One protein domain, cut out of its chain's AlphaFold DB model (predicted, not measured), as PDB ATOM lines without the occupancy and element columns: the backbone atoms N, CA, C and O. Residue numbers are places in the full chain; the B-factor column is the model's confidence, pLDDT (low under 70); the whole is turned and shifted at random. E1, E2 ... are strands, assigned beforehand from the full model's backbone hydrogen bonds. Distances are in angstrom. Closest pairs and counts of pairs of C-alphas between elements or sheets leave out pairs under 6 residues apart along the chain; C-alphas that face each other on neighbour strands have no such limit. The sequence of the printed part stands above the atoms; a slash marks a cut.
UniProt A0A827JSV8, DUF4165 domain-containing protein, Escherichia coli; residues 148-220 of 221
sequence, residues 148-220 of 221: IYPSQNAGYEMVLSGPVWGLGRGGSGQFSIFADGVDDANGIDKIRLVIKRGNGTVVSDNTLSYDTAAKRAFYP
ATOM      1  N   ILE A 148     -42.968  10.373  38.732       91.00
ATOM      2  CA  ILE A 148     -42.605  11.625  38.069       91.00
ATOM      3  C   ILE A 148     -43.180  12.745  38.930       91.00
ATOM      4  O   ILE A 148     -44.322  12.636  39.379       91.00
ATOM      5  N   TYR A 149     -42.410  13.804  39.170       87.69
ATOM      6  CA  TYR A 149     -42.848  14.945  39.975       87.69
ATOM      7  C   TYR A 149     -42.096  16.232  39.588       87.69
ATOM      8  O   TYR A 149     -40.949  16.172  39.133       87.69
ATOM      9  N   PRO A 150     -42.713  17.416  39.744       85.75
ATOM     10  CA  PRO A 150     -42.011  18.686  39.608       85.75
ATOM     11  C   PRO A 150     -41.230  19.016  40.887       85.75
ATOM     12  O   PRO A 150     -41.522  18.489  41.960       85.75
ATOM     13  N   SER A 151     -40.260  19.926  40.803       82.06
ATOM     14  CA  SER A 151     -39.623  20.492  42.001       82.06
ATOM     15  C   SER A 151     -40.674  21.025  42.981       82.06
ATOM     16  O   SER A 151     -41.529  21.821  42.594       82.06
ATOM     17  N   GLN A 152     -40.584  20.616  44.250       77.06
ATOM     18  CA  GLN A 152     -41.527  21.022  45.303       77.06
ATOM     19  C   GLN A 152     -41.301  22.459  45.792       77.06
ATOM     20  O   GLN A 152     -42.158  23.032  46.455       77.06
ATOM     21  N   ASN A 153     -40.178  23.075  45.416       73.06
ATOM     22  CA  ASN A 153     -39.893  24.483  45.688       73.06
ATOM     23  C   ASN A 153     -40.523  25.393  44.619       73.06
ATOM     24  O   ASN A 153     -39.868  26.308  44.115       73.06
ATOM     25  N   ALA A 154     -41.769  25.123  44.217       64.81
ATOM     26  CA  ALA A 154     -42.472  26.016  43.308       64.81
ATOM     27  C   ALA A 154     -43.037  27.204  44.089       64.81
ATOM     28  O   ALA A 154     -43.814  27.030  45.024       64.81
ATOM     29  N   GLY A 155     -42.647  28.420  43.710       64.62
ATOM     30  CA  GLY A 155     -43.322  29.622  44.197       64.62
ATOM     31  C   GLY A 155     -44.757  29.728  43.661       64.62
ATOM     32  O   GLY A 155     -45.175  28.944  42.812       64.62
ATOM     33  N   TYR A 156     -45.486  30.756  44.100       72.25
ATOM     34  CA  TYR A 156     -46.784  31.166  43.535       72.25
ATOM     35  C   TYR A 156     -47.955  30.173  43.702       72.25
ATOM     36  O   TYR A 156     -48.835  30.142  42.844       72.25
ATOM     37  N   GLU A 157     -48.000  29.396  44.793       73.81
ATOM     38  CA  GLU A 157     -49.147  28.525  45.148       73.81
ATOM     39  C   GLU A 157     -49.562  27.558  44.017       73.81
ATOM     40  O   GLU A 157     -50.742  27.314  43.752       73.81
ATOM     41  N   MET A 158     -48.575  27.038  43.286       74.00
ATOM     42  CA  MET A 158     -48.818  26.201  42.116       74.00
ATOM     43  C   MET A 158     -49.314  24.801  42.487       74.00
ATOM     44  O   MET A 158     -48.916  24.207  43.485       74.00
ATOM     45  N   VAL A 159     -50.155  24.231  41.620       79.31
ATOM     46  CA  VAL A 159     -50.659  22.860  41.780       79.31
ATOM     47  C   VAL A 159     -49.609  21.868  41.270       79.31
ATOM     48  O   VAL A 159     -49.451  21.698  40.062       79.31
ATOM     49  N   LEU A 160     -48.905  21.206  42.189       79.38
ATOM     50  CA  LEU A 160     -47.792  20.284  41.895       79.38
ATOM     51  C   LEU A 160     -48.146  18.797  42.041       79.38
ATOM     52  O   LEU A 160     -47.282  17.931  41.920       79.38
ATOM     53  N   SER A 161     -49.406  18.490  42.338       81.75
ATOM     54  CA  SER A 161     -49.874  17.137  42.638       81.75
ATOM     55  C   SER A 161     -51.216  16.844  41.977       81.75
ATOM     56  O   SER A 161     -51.961  17.758  41.633       81.75
ATOM     57  N   GLY A 162     -51.556  15.559  41.859       79.12
ATOM     58  CA  GLY A 162     -52.787  15.107  41.210       79.12
ATOM     59  C   GLY A 162     -52.617  14.864  39.703       79.12
ATOM     60  O   GLY A 162     -51.491  14.868  39.203       79.12
ATOM     61  N   PRO A 163     -53.720  14.615  38.972       77.25
ATOM     62  CA  PRO A 163     -53.686  14.218  37.560       77.25
ATOM     63  C   PRO A 163     -53.325  15.360  36.600       77.25
ATOM     64  O   PRO A 163     -52.962  15.108  35.453       77.25
ATOM     65  N   VAL A 164     -53.438  16.612  37.046       76.44
ATOM     66  CA  VAL A 164     -53.081  17.801  36.269       76.44
ATOM     67  C   VAL A 164     -52.197  18.677  37.136       76.44
ATOM     68  O   VAL A 164     -52.624  19.138  38.191       76.44
ATOM     69  N   TRP A 165     -50.976  18.922  36.675       79.75
ATOM     70  CA  TRP A 165     -50.083  19.875  37.321       79.75
ATOM     71  C   TRP A 165     -50.233  21.228  36.653       79.75
ATOM     72  O   TRP A 165     -50.134  21.361  35.429       79.75
ATOM     73  N   GLY A 166     -50.445  22.252  37.466       76.31
ATOM     74  CA  GLY A 166     -50.404  23.625  37.016       76.31
ATOM     75  C   GLY A 166     -48.959  24.055  36.848       76.31
ATOM     76  O   GLY A 166     -48.527  24.888  37.617       76.31
ATOM     77  N   LEU A 167     -48.221  23.522  35.864       73.12
ATOM     78  CA  LEU A 167     -46.820  23.881  35.553       73.12
ATOM     79  C   LEU A 167     -46.691  25.253  34.858       73.12
ATOM     80  O   LEU A 167     -45.838  25.455  33.992       73.12
ATOM     81  N   GLY A 168     -47.605  26.174  35.168       59.72
ATOM     82  CA  GLY A 168     -47.704  27.485  34.545       59.72
ATOM     83  C   GLY A 168     -46.428  28.309  34.697       59.72
ATOM     84  O   GLY A 168     -45.680  28.176  35.657       59.72
ATOM     85  N   ARG A 169     -46.199  29.211  33.746       58.31
ATOM     86  CA  ARG A 169     -45.190  30.267  33.844       58.31
ATOM     87  C   ARG A 169     -45.642  31.287  34.893       58.31
ATOM     88  O   ARG A 169     -46.182  32.328  34.534       58.31
ATOM     89  N   GLY A 170     -45.485  30.996  36.184       51.00
ATOM     90  CA  GLY A 170     -45.644  31.981  37.266       51.00
ATOM     91  C   GLY A 170     -44.531  33.042  37.236       51.00
ATOM     92  O   GLY A 170     -43.880  33.272  38.243       51.00
ATOM     93  N   GLY A 171     -44.230  33.611  36.060       56.41
ATOM     94  CA  GLY A 171     -42.984  34.307  35.712       56.41
ATOM     95  C   GLY A 171     -42.332  33.737  34.438       56.41
ATOM     96  O   GLY A 171     -42.904  32.886  33.767       56.41
ATOM     97  N   SER A 172     -41.129  34.184  34.069       53.72
ATOM     98  CA  SER A 172     -40.425  33.746  32.844       53.72
ATOM     99  C   SER A 172     -39.802  32.336  32.900       53.72
ATOM    100  O   SER A 172     -39.244  31.899  31.895       53.72
ATOM    101  N   GLY A 173     -39.885  31.618  34.026       56.41
ATOM    102  CA  GLY A 173     -39.204  30.331  34.236       56.41
ATOM    103  C   GLY A 173     -40.049  29.091  33.918       56.41
ATOM    104  O   GLY A 173     -41.272  29.095  34.066       56.41
ATOM    105  N   GLN A 174     -39.382  28.018  33.493       64.44
ATOM    106  CA  GLN A 174     -39.929  26.660  33.388       64.44
ATOM    107  C   GLN A 174     -39.454  25.827  34.598       64.44
ATOM    108  O   GLN A 174     -38.438  26.142  35.203       64.44
ATOM    109  N   PHE A 175     -40.224  24.810  35.004       73.88
ATOM    110  CA  PHE A 175     -39.947  24.029  36.217       73.88
ATOM    111  C   PHE A 175     -38.980  22.881  35.974       73.88
ATOM    112  O   PHE A 175     -39.067  22.194  34.952       73.88
ATOM    113  N   SER A 176     -38.142  22.622  36.982       82.69
ATOM    114  CA  SER A 176     -37.394  21.374  37.058       82.69
ATOM    115  C   SER A 176     -38.354  20.201  37.260       82.69
ATOM    116  O   SER A 176     -39.199  20.242  38.158       82.69
ATOM    117  N   ILE A 177     -38.222  19.164  36.435       87.38
ATOM    118  CA  ILE A 177     -39.019  17.932  36.508       87.38
ATOM    119  C   ILE A 177     -38.081  16.760  36.766       87.38
ATOM    120  O   ILE A 177     -37.023  16.670  36.142       87.38
ATOM    121  N   PHE A 178     -38.497  15.864  37.655       91.31
ATOM    122  CA  PHE A 178     -37.759  14.676  38.061       91.31
ATOM    123  C   PHE A 178     -38.576  13.418  37.769       91.31
ATOM    124  O   PHE A 178     -39.805  13.424  37.875       91.31
ATOM    125  N   ALA A 179     -37.888  12.335  37.420       94.75
ATOM    126  CA  ALA A 179     -38.444  10.994  37.370       94.75
ATOM    127  C   ALA A 179     -37.516  10.035  38.117       94.75
ATOM    128  O   ALA A 179     -36.340   9.927  37.776       94.75
ATOM    129  N   ASP A 180     -38.053   9.338  39.112       96.12
ATOM    130  CA  ASP A 180     -37.295   8.463  40.006       96.12
ATOM    131  C   ASP A 180     -37.543   6.992  39.710       96.12
ATOM    132  O   ASP A 180     -38.622   6.592  39.258       96.12
ATOM    133  N   GLY A 181     -36.530   6.181  40.013       96.56
ATOM    134  CA  GLY A 181     -36.545   4.746  39.770       96.56
ATOM    135  C   GLY A 181     -36.635   4.408  38.286       96.56
ATOM    136  O   GLY A 181     -37.222   3.379  37.957       96.56
ATOM    137  N   VAL A 182     -36.118   5.283  37.414       96.81
ATOM    138  CA  VAL A 182     -36.011   5.000  35.981       96.81
ATOM    139  C   VAL A 182     -34.960   3.920  35.800       96.81
ATOM    140  O   VAL A 182     -33.816   4.109  36.198       96.81
ATOM    141  N   ASP A 183     -35.358   2.779  35.260       95.62
ATOM    142  CA  ASP A 183     -34.511   1.595  35.254       95.62
ATOM    143  C   ASP A 183     -34.857   0.668  34.097       95.62
ATOM    144  O   ASP A 183     -36.023   0.528  33.722       95.62
ATOM    145  N   ASP A 184     -33.833  -0.002  33.589       95.50
ATOM    146  CA  ASP A 184     -33.936  -1.027  32.564       95.50
ATOM    147  C   ASP A 184     -32.762  -2.007  32.716       95.50
ATOM    148  O   ASP A 184     -31.669  -1.607  33.128       95.50
ATOM    149  N   ALA A 185     -32.980  -3.288  32.415       92.50
ATOM    150  CA  ALA A 185     -31.952  -4.318  32.544       92.50
ATOM    151  C   ALA A 185     -30.763  -4.099  31.591       92.50
ATOM    152  O   ALA A 185     -29.640  -4.467  31.937       92.50
ATOM    153  N   ASN A 186     -30.991  -3.472  30.434       92.12
ATOM    154  CA  ASN A 186     -29.967  -3.154  29.438       92.12
ATOM    155  C   ASN A 186     -29.537  -1.677  29.477       92.12
ATOM    156  O   ASN A 186     -28.763  -1.224  28.633       92.12
ATOM    157  N   GLY A 187     -29.980  -0.938  30.497       92.19
ATOM    158  CA  GLY A 187     -29.637   0.462  30.705       92.19
ATOM    159  C   GLY A 187     -30.506   1.433  29.905       92.19
ATOM    160  O   GLY A 187     -31.440   1.065  29.203       92.19
ATOM    161  N   ILE A 188     -30.204   2.723  30.048       93.62
ATOM    162  CA  ILE A 188     -31.004   3.805  29.471       93.62
ATOM    163  C   ILE A 188     -30.130   4.635  28.533       93.62
ATOM    164  O   ILE A 188     -29.191   5.285  28.982       93.62
ATOM    165  N   ASP A 189     -30.469   4.647  27.242       91.38
ATOM    166  CA  ASP A 189     -29.791   5.480  26.236       91.38
ATOM    167  C   ASP A 189     -30.244   6.945  26.315       91.38
ATOM    168  O   ASP A 189     -29.442   7.879  26.349       91.38
ATOM    169  N   LYS A 190     -31.563   7.168  26.372       92.50
ATOM    170  CA  LYS A 190     -32.143   8.510  26.342       92.50
ATOM    171  C   LYS A 190     -33.494   8.564  27.031       92.50
ATOM    172  O   LYS A 190     -34.342   7.698  26.842       92.50
ATOM    173  N   ILE A 191     -33.729   9.669  27.730       93.94
ATOM    174  CA  ILE A 191     -35.014   9.996  28.343       93.94
ATOM    175  C   ILE A 191     -35.501  11.317  27.754       93.94
ATOM    176  O   ILE A 191     -34.726  12.259  27.592       93.94
ATOM    177  N   ARG A 192     -36.792  11.391  27.423       92.88
ATOM    178  CA  ARG A 192     -37.425  12.567  26.814       92.88
ATOM    179  C   ARG A 192     -38.705  12.926  27.564       92.88
ATOM    180  O   ARG A 192     -39.551  12.063  27.774       92.88
ATOM    181  N   LEU A 193     -38.860  14.196  27.922       88.75
ATOM    182  CA  LEU A 193     -40.041  14.750  28.575       88.75
ATOM    183  C   LEU A 193     -40.792  15.609  27.567       88.75
ATOM    184  O   LEU A 193     -40.256  16.591  27.057       88.75
ATOM    185  N   VAL A 194     -42.055  15.260  27.331       88.81
ATOM    186  CA  VAL A 194     -42.957  16.030  26.476       88.81
ATOM    187  C   VAL A 194     -44.090  16.577  27.333       88.81
ATOM    188  O   VAL A 194     -44.935  15.826  27.813       88.81
ATOM    189  N   ILE A 195     -44.121  17.895  27.510       83.06
ATOM    190  CA  ILE A 195     -45.186  18.593  28.234       83.06
ATOM    191  C   ILE A 195     -46.235  19.045  27.223       83.06
ATOM    192  O   ILE A 195     -45.923  19.751  26.260       83.06
ATOM    193  N   LYS A 196     -47.493  18.669  27.455       84.81
ATOM    194  CA  LYS A 196     -48.639  19.035  26.614       84.81
ATOM    195  C   LYS A 196     -49.676  19.800  27.432       84.81
ATOM    196  O   LYS A 196     -49.850  19.543  28.619       84.81
ATOM    197  N   ARG A 197     -50.384  20.731  26.792       81.56
ATOM    198  CA  ARG A 197     -51.606  21.329  27.356       81.56
ATOM    199  C   ARG A 197     -52.726  20.285  27.398       81.56
ATOM    200  O   ARG A 197     -52.662  19.283  26.688       81.56
ATOM    201  N   GLY A 198     -53.796  20.565  28.144       78.81
ATOM    202  CA  GLY A 198     -54.977  19.689  28.205       78.81
ATOM    203  C   GLY A 198     -55.635  19.420  26.843       78.81
ATOM    204  O   GLY A 198     -56.231  18.370  26.649       78.81
ATOM    205  N   ASN A 199     -55.463  20.317  25.866       86.19
ATOM    206  CA  ASN A 199     -55.915  20.127  24.482       86.19
ATOM    207  C   ASN A 199     -54.935  19.311  23.601       86.19
ATOM    208  O   ASN A 199     -55.115  19.243  22.389       86.19
ATOM    209  N   GLY A 200     -53.860  18.759  24.172       85.81
ATOM    210  CA  GLY A 200     -52.853  17.956  23.473       85.81
ATOM    211  C   GLY A 200     -51.726  18.739  22.790       85.81
ATOM    212  O   GLY A 200     -50.752  18.123  22.354       85.81
ATOM    213  N   THR A 201     -51.791  20.075  22.717       89.19
ATOM    214  CA  THR A 201     -50.721  20.887  22.111       89.19
ATOM    215  C   THR A 201     -49.421  20.767  22.909       89.19
ATOM    216  O   THR A 201     -49.415  21.021  24.114       89.19
ATOM    217  N   VAL A 202     -48.311  20.441  22.237       89.50
ATOM    218  CA  VAL A 202     -46.974  20.381  22.850       89.50
ATOM    219  C   VAL A 202     -46.511  21.786  23.248       89.50
ATOM    220  O   VAL A 202     -46.576  22.724  22.457       89.50
ATOM    221  N   VAL A 203     -46.068  21.928  24.496       83.56
ATOM    222  CA  VAL A 203     -45.522  23.169  25.075       83.56
ATOM    223  C   VAL A 203     -44.008  23.099  25.183       83.56
ATOM    224  O   VAL A 203     -43.328  24.104  25.002       83.56
ATOM    225  N   SER A 204     -43.489  21.922  25.516       83.25
ATOM    226  CA  SER A 204     -42.071  21.689  25.733       83.25
ATOM    227  C   SER A 204     -41.753  20.239  25.414       83.25
ATOM    228  O   SER A 204     -42.578  19.347  25.623       83.25
ATOM    229  N   ASP A 205     -40.561  20.036  24.875       89.69
ATOM    230  CA  ASP A 205     -40.083  18.751  24.417       89.69
ATOM    231  C   ASP A 205     -38.563  18.721  24.609       89.69
ATOM    232  O   ASP A 205     -37.823  19.344  23.851       89.69
ATOM    233  N   ASN A 206     -38.122  18.088  25.692       87.31
ATOM    234  CA  ASN A 206     -36.741  18.162  26.154       87.31
ATOM    235  C   ASN A 206     -36.165  16.772  26.418       87.31
ATOM    236  O   ASN A 206     -36.850  15.886  26.929       87.31
ATOM    237  N   THR A 207     -34.878  16.608  26.130       92.12
ATOM    238  CA  THR A 207     -34.084  15.476  26.620       92.12
ATOM    239  C   THR A 207     -33.720  15.720  28.086       92.12
ATOM    240  O   THR A 207     -33.326  16.830  28.441       92.12
ATOM    241  N   LEU A 208     -33.850  14.698  28.933       92.44
ATOM    242  CA  LEU A 208     -33.482  14.767  30.349       92.44
ATOM    243  C   LEU A 208     -32.054  14.272  30.552       92.44
ATOM    244  O   LEU A 208     -31.595  13.360  29.862       92.44
ATOM    245  N   SER A 209     -31.390  14.831  31.558       94.56
ATOM    246  CA  SER A 209     -30.213  14.218  32.161       94.56
ATOM    247  C   SER A 209     -30.627  12.967  32.936       94.56
ATOM    248  O   SER A 209     -31.740  12.901  33.459       94.56
ATOM    249  N   TYR A 210     -29.735  11.982  33.021       95.75
ATOM    250  CA  TYR A 210     -29.971  10.742  33.755       95.75
ATOM    251  C   TYR A 210     -28.807  10.458  34.705       95.75
ATOM    252  O   TYR A 210     -27.671  10.274  34.273       95.75
ATOM    253  N   ASP A 211     -29.102  10.438  36.001       94.56
ATOM    254  CA  ASP A 211     -28.206   9.945  37.039       94.56
ATOM    255  C   ASP A 211     -28.416   8.435  37.182       94.56
ATOM    256  O   ASP A 211     -29.424   7.972  37.722       94.56
ATOM    257  N   THR A 212     -27.449   7.667  36.683       92.19
ATOM    258  CA  THR A 212     -27.484   6.203  36.701       92.19
ATOM    259  C   THR A 212     -27.414   5.627  38.115       92.19
ATOM    260  O   THR A 212     -28.037   4.602  38.379       92.19
ATOM    261  N   ALA A 213     -26.690   6.270  39.038       93.38
ATOM    262  CA  ALA A 213     -26.538   5.770  40.404       93.38
ATOM    263  C   ALA A 213     -27.822   5.988  41.213       93.38
ATOM    264  O   ALA A 213     -28.275   5.089  41.920       93.38
ATOM    265  N   ALA A 214     -28.435   7.164  41.063       94.56
ATOM    266  CA  ALA A 214     -29.706   7.485  41.702       94.56
ATOM    267  C   ALA A 214     -30.929   6.929  40.951       94.56
ATOM    268  O   ALA A 214     -32.045   7.029  41.461       94.56
ATOM    269  N   LYS A 215     -30.739   6.371  39.744       96.25
ATOM    270  CA  LYS A 215     -31.818   5.965  38.826       96.25
ATOM    271  C   LYS A 215     -32.833   7.092  38.621       96.25
ATOM    272  O   LYS A 215     -34.048   6.889  38.685       96.25
ATOM    273  N   ARG A 216     -32.320   8.309  38.433       95.75
ATOM    274  CA  ARG A 216     -33.107   9.545  38.404       95.75
ATOM    275  C   ARG A 216     -32.899  10.282  37.096       95.75
ATOM    276  O   ARG A 216     -31.789  10.696  36.776       95.75
ATOM    277  N   ALA A 217     -33.983  10.512  36.370       96.06
ATOM    278  CA  ALA A 217     -34.001  11.452  35.263       96.06
ATOM    279  C   ALA A 217     -34.380  12.839  35.766       96.06
ATOM    280  O   ALA A 217     -35.248  12.975  36.629       96.06
ATOM    281  N   PHE A 218     -33.770  13.875  35.213       91.94
ATOM    282  CA  PHE A 218     -34.111  15.237  35.579       91.94
ATOM    283  C   PHE A 218     -33.877  16.207  34.432       91.94
ATOM    284  O   PHE A 218     -32.979  16.047  33.607       91.94
ATOM    285  N   TYR A 219     -34.708  17.234  34.392       86.69
ATOM    286  CA  TYR A 219     -34.523  18.385  33.530       86.69
ATOM    287  C   TYR A 219     -34.359  19.601  34.435       86.69
ATOM    288  O   TYR A 219     -35.367  20.056  34.976       86.69
ATOM    289  N   PRO A 220     -33.122  20.066  34.682       73.75
ATOM    290  CA  PRO A 220     -32.897  21.216  35.536       73.75
ATOM    291  C   PRO A 220     -33.269  22.501  34.786       73.75
ATOM    292  O   PRO A 220     -32.978  22.644  33.597       73.75
TER     293      PRO A 220
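This is residues 148 to 220 of the 221 residues of the protein "DUF4165 domain-containing protein" of Escherichia coli (UniProt A0A827JSV8). In a domain with little regular structure, one sheet curls like part of a barrel, with the long loop 151 to 176 towards one end. Strands E1 to E5 hold 27 of the 73 printed residues; the class is all strand, in antiparallel order E1 E2 E5 E4 E3. E3 E4 E5 form a meander, successive antiparallel neighbours; E2, neighbour of E5, completes a Greek key. The whole is only just compact, close to loose, with radius of gyration of the C-alphas 13.3 A and spans 39 by 26 by 23 A.

E1, residues 148 to 150, and E2, residues 177 to 180, form a hairpin, N 149 and O 178 2.9 A apart. E3, residues 191 to 196, and E4, residues 202 to 211, form another, N 193 and O 206 2.8 A apart.

E1 begins at C-alpha 148 (-42.605, 11.625, 38.069). E4 is 25.7 A long. E5, residues 216 to 219, ends at C-alpha 219 (-34.523, 18.385, 33.530).

The printed part has no cut. Residues 154 to 155 and 168 to 174 have pLDDT under 70.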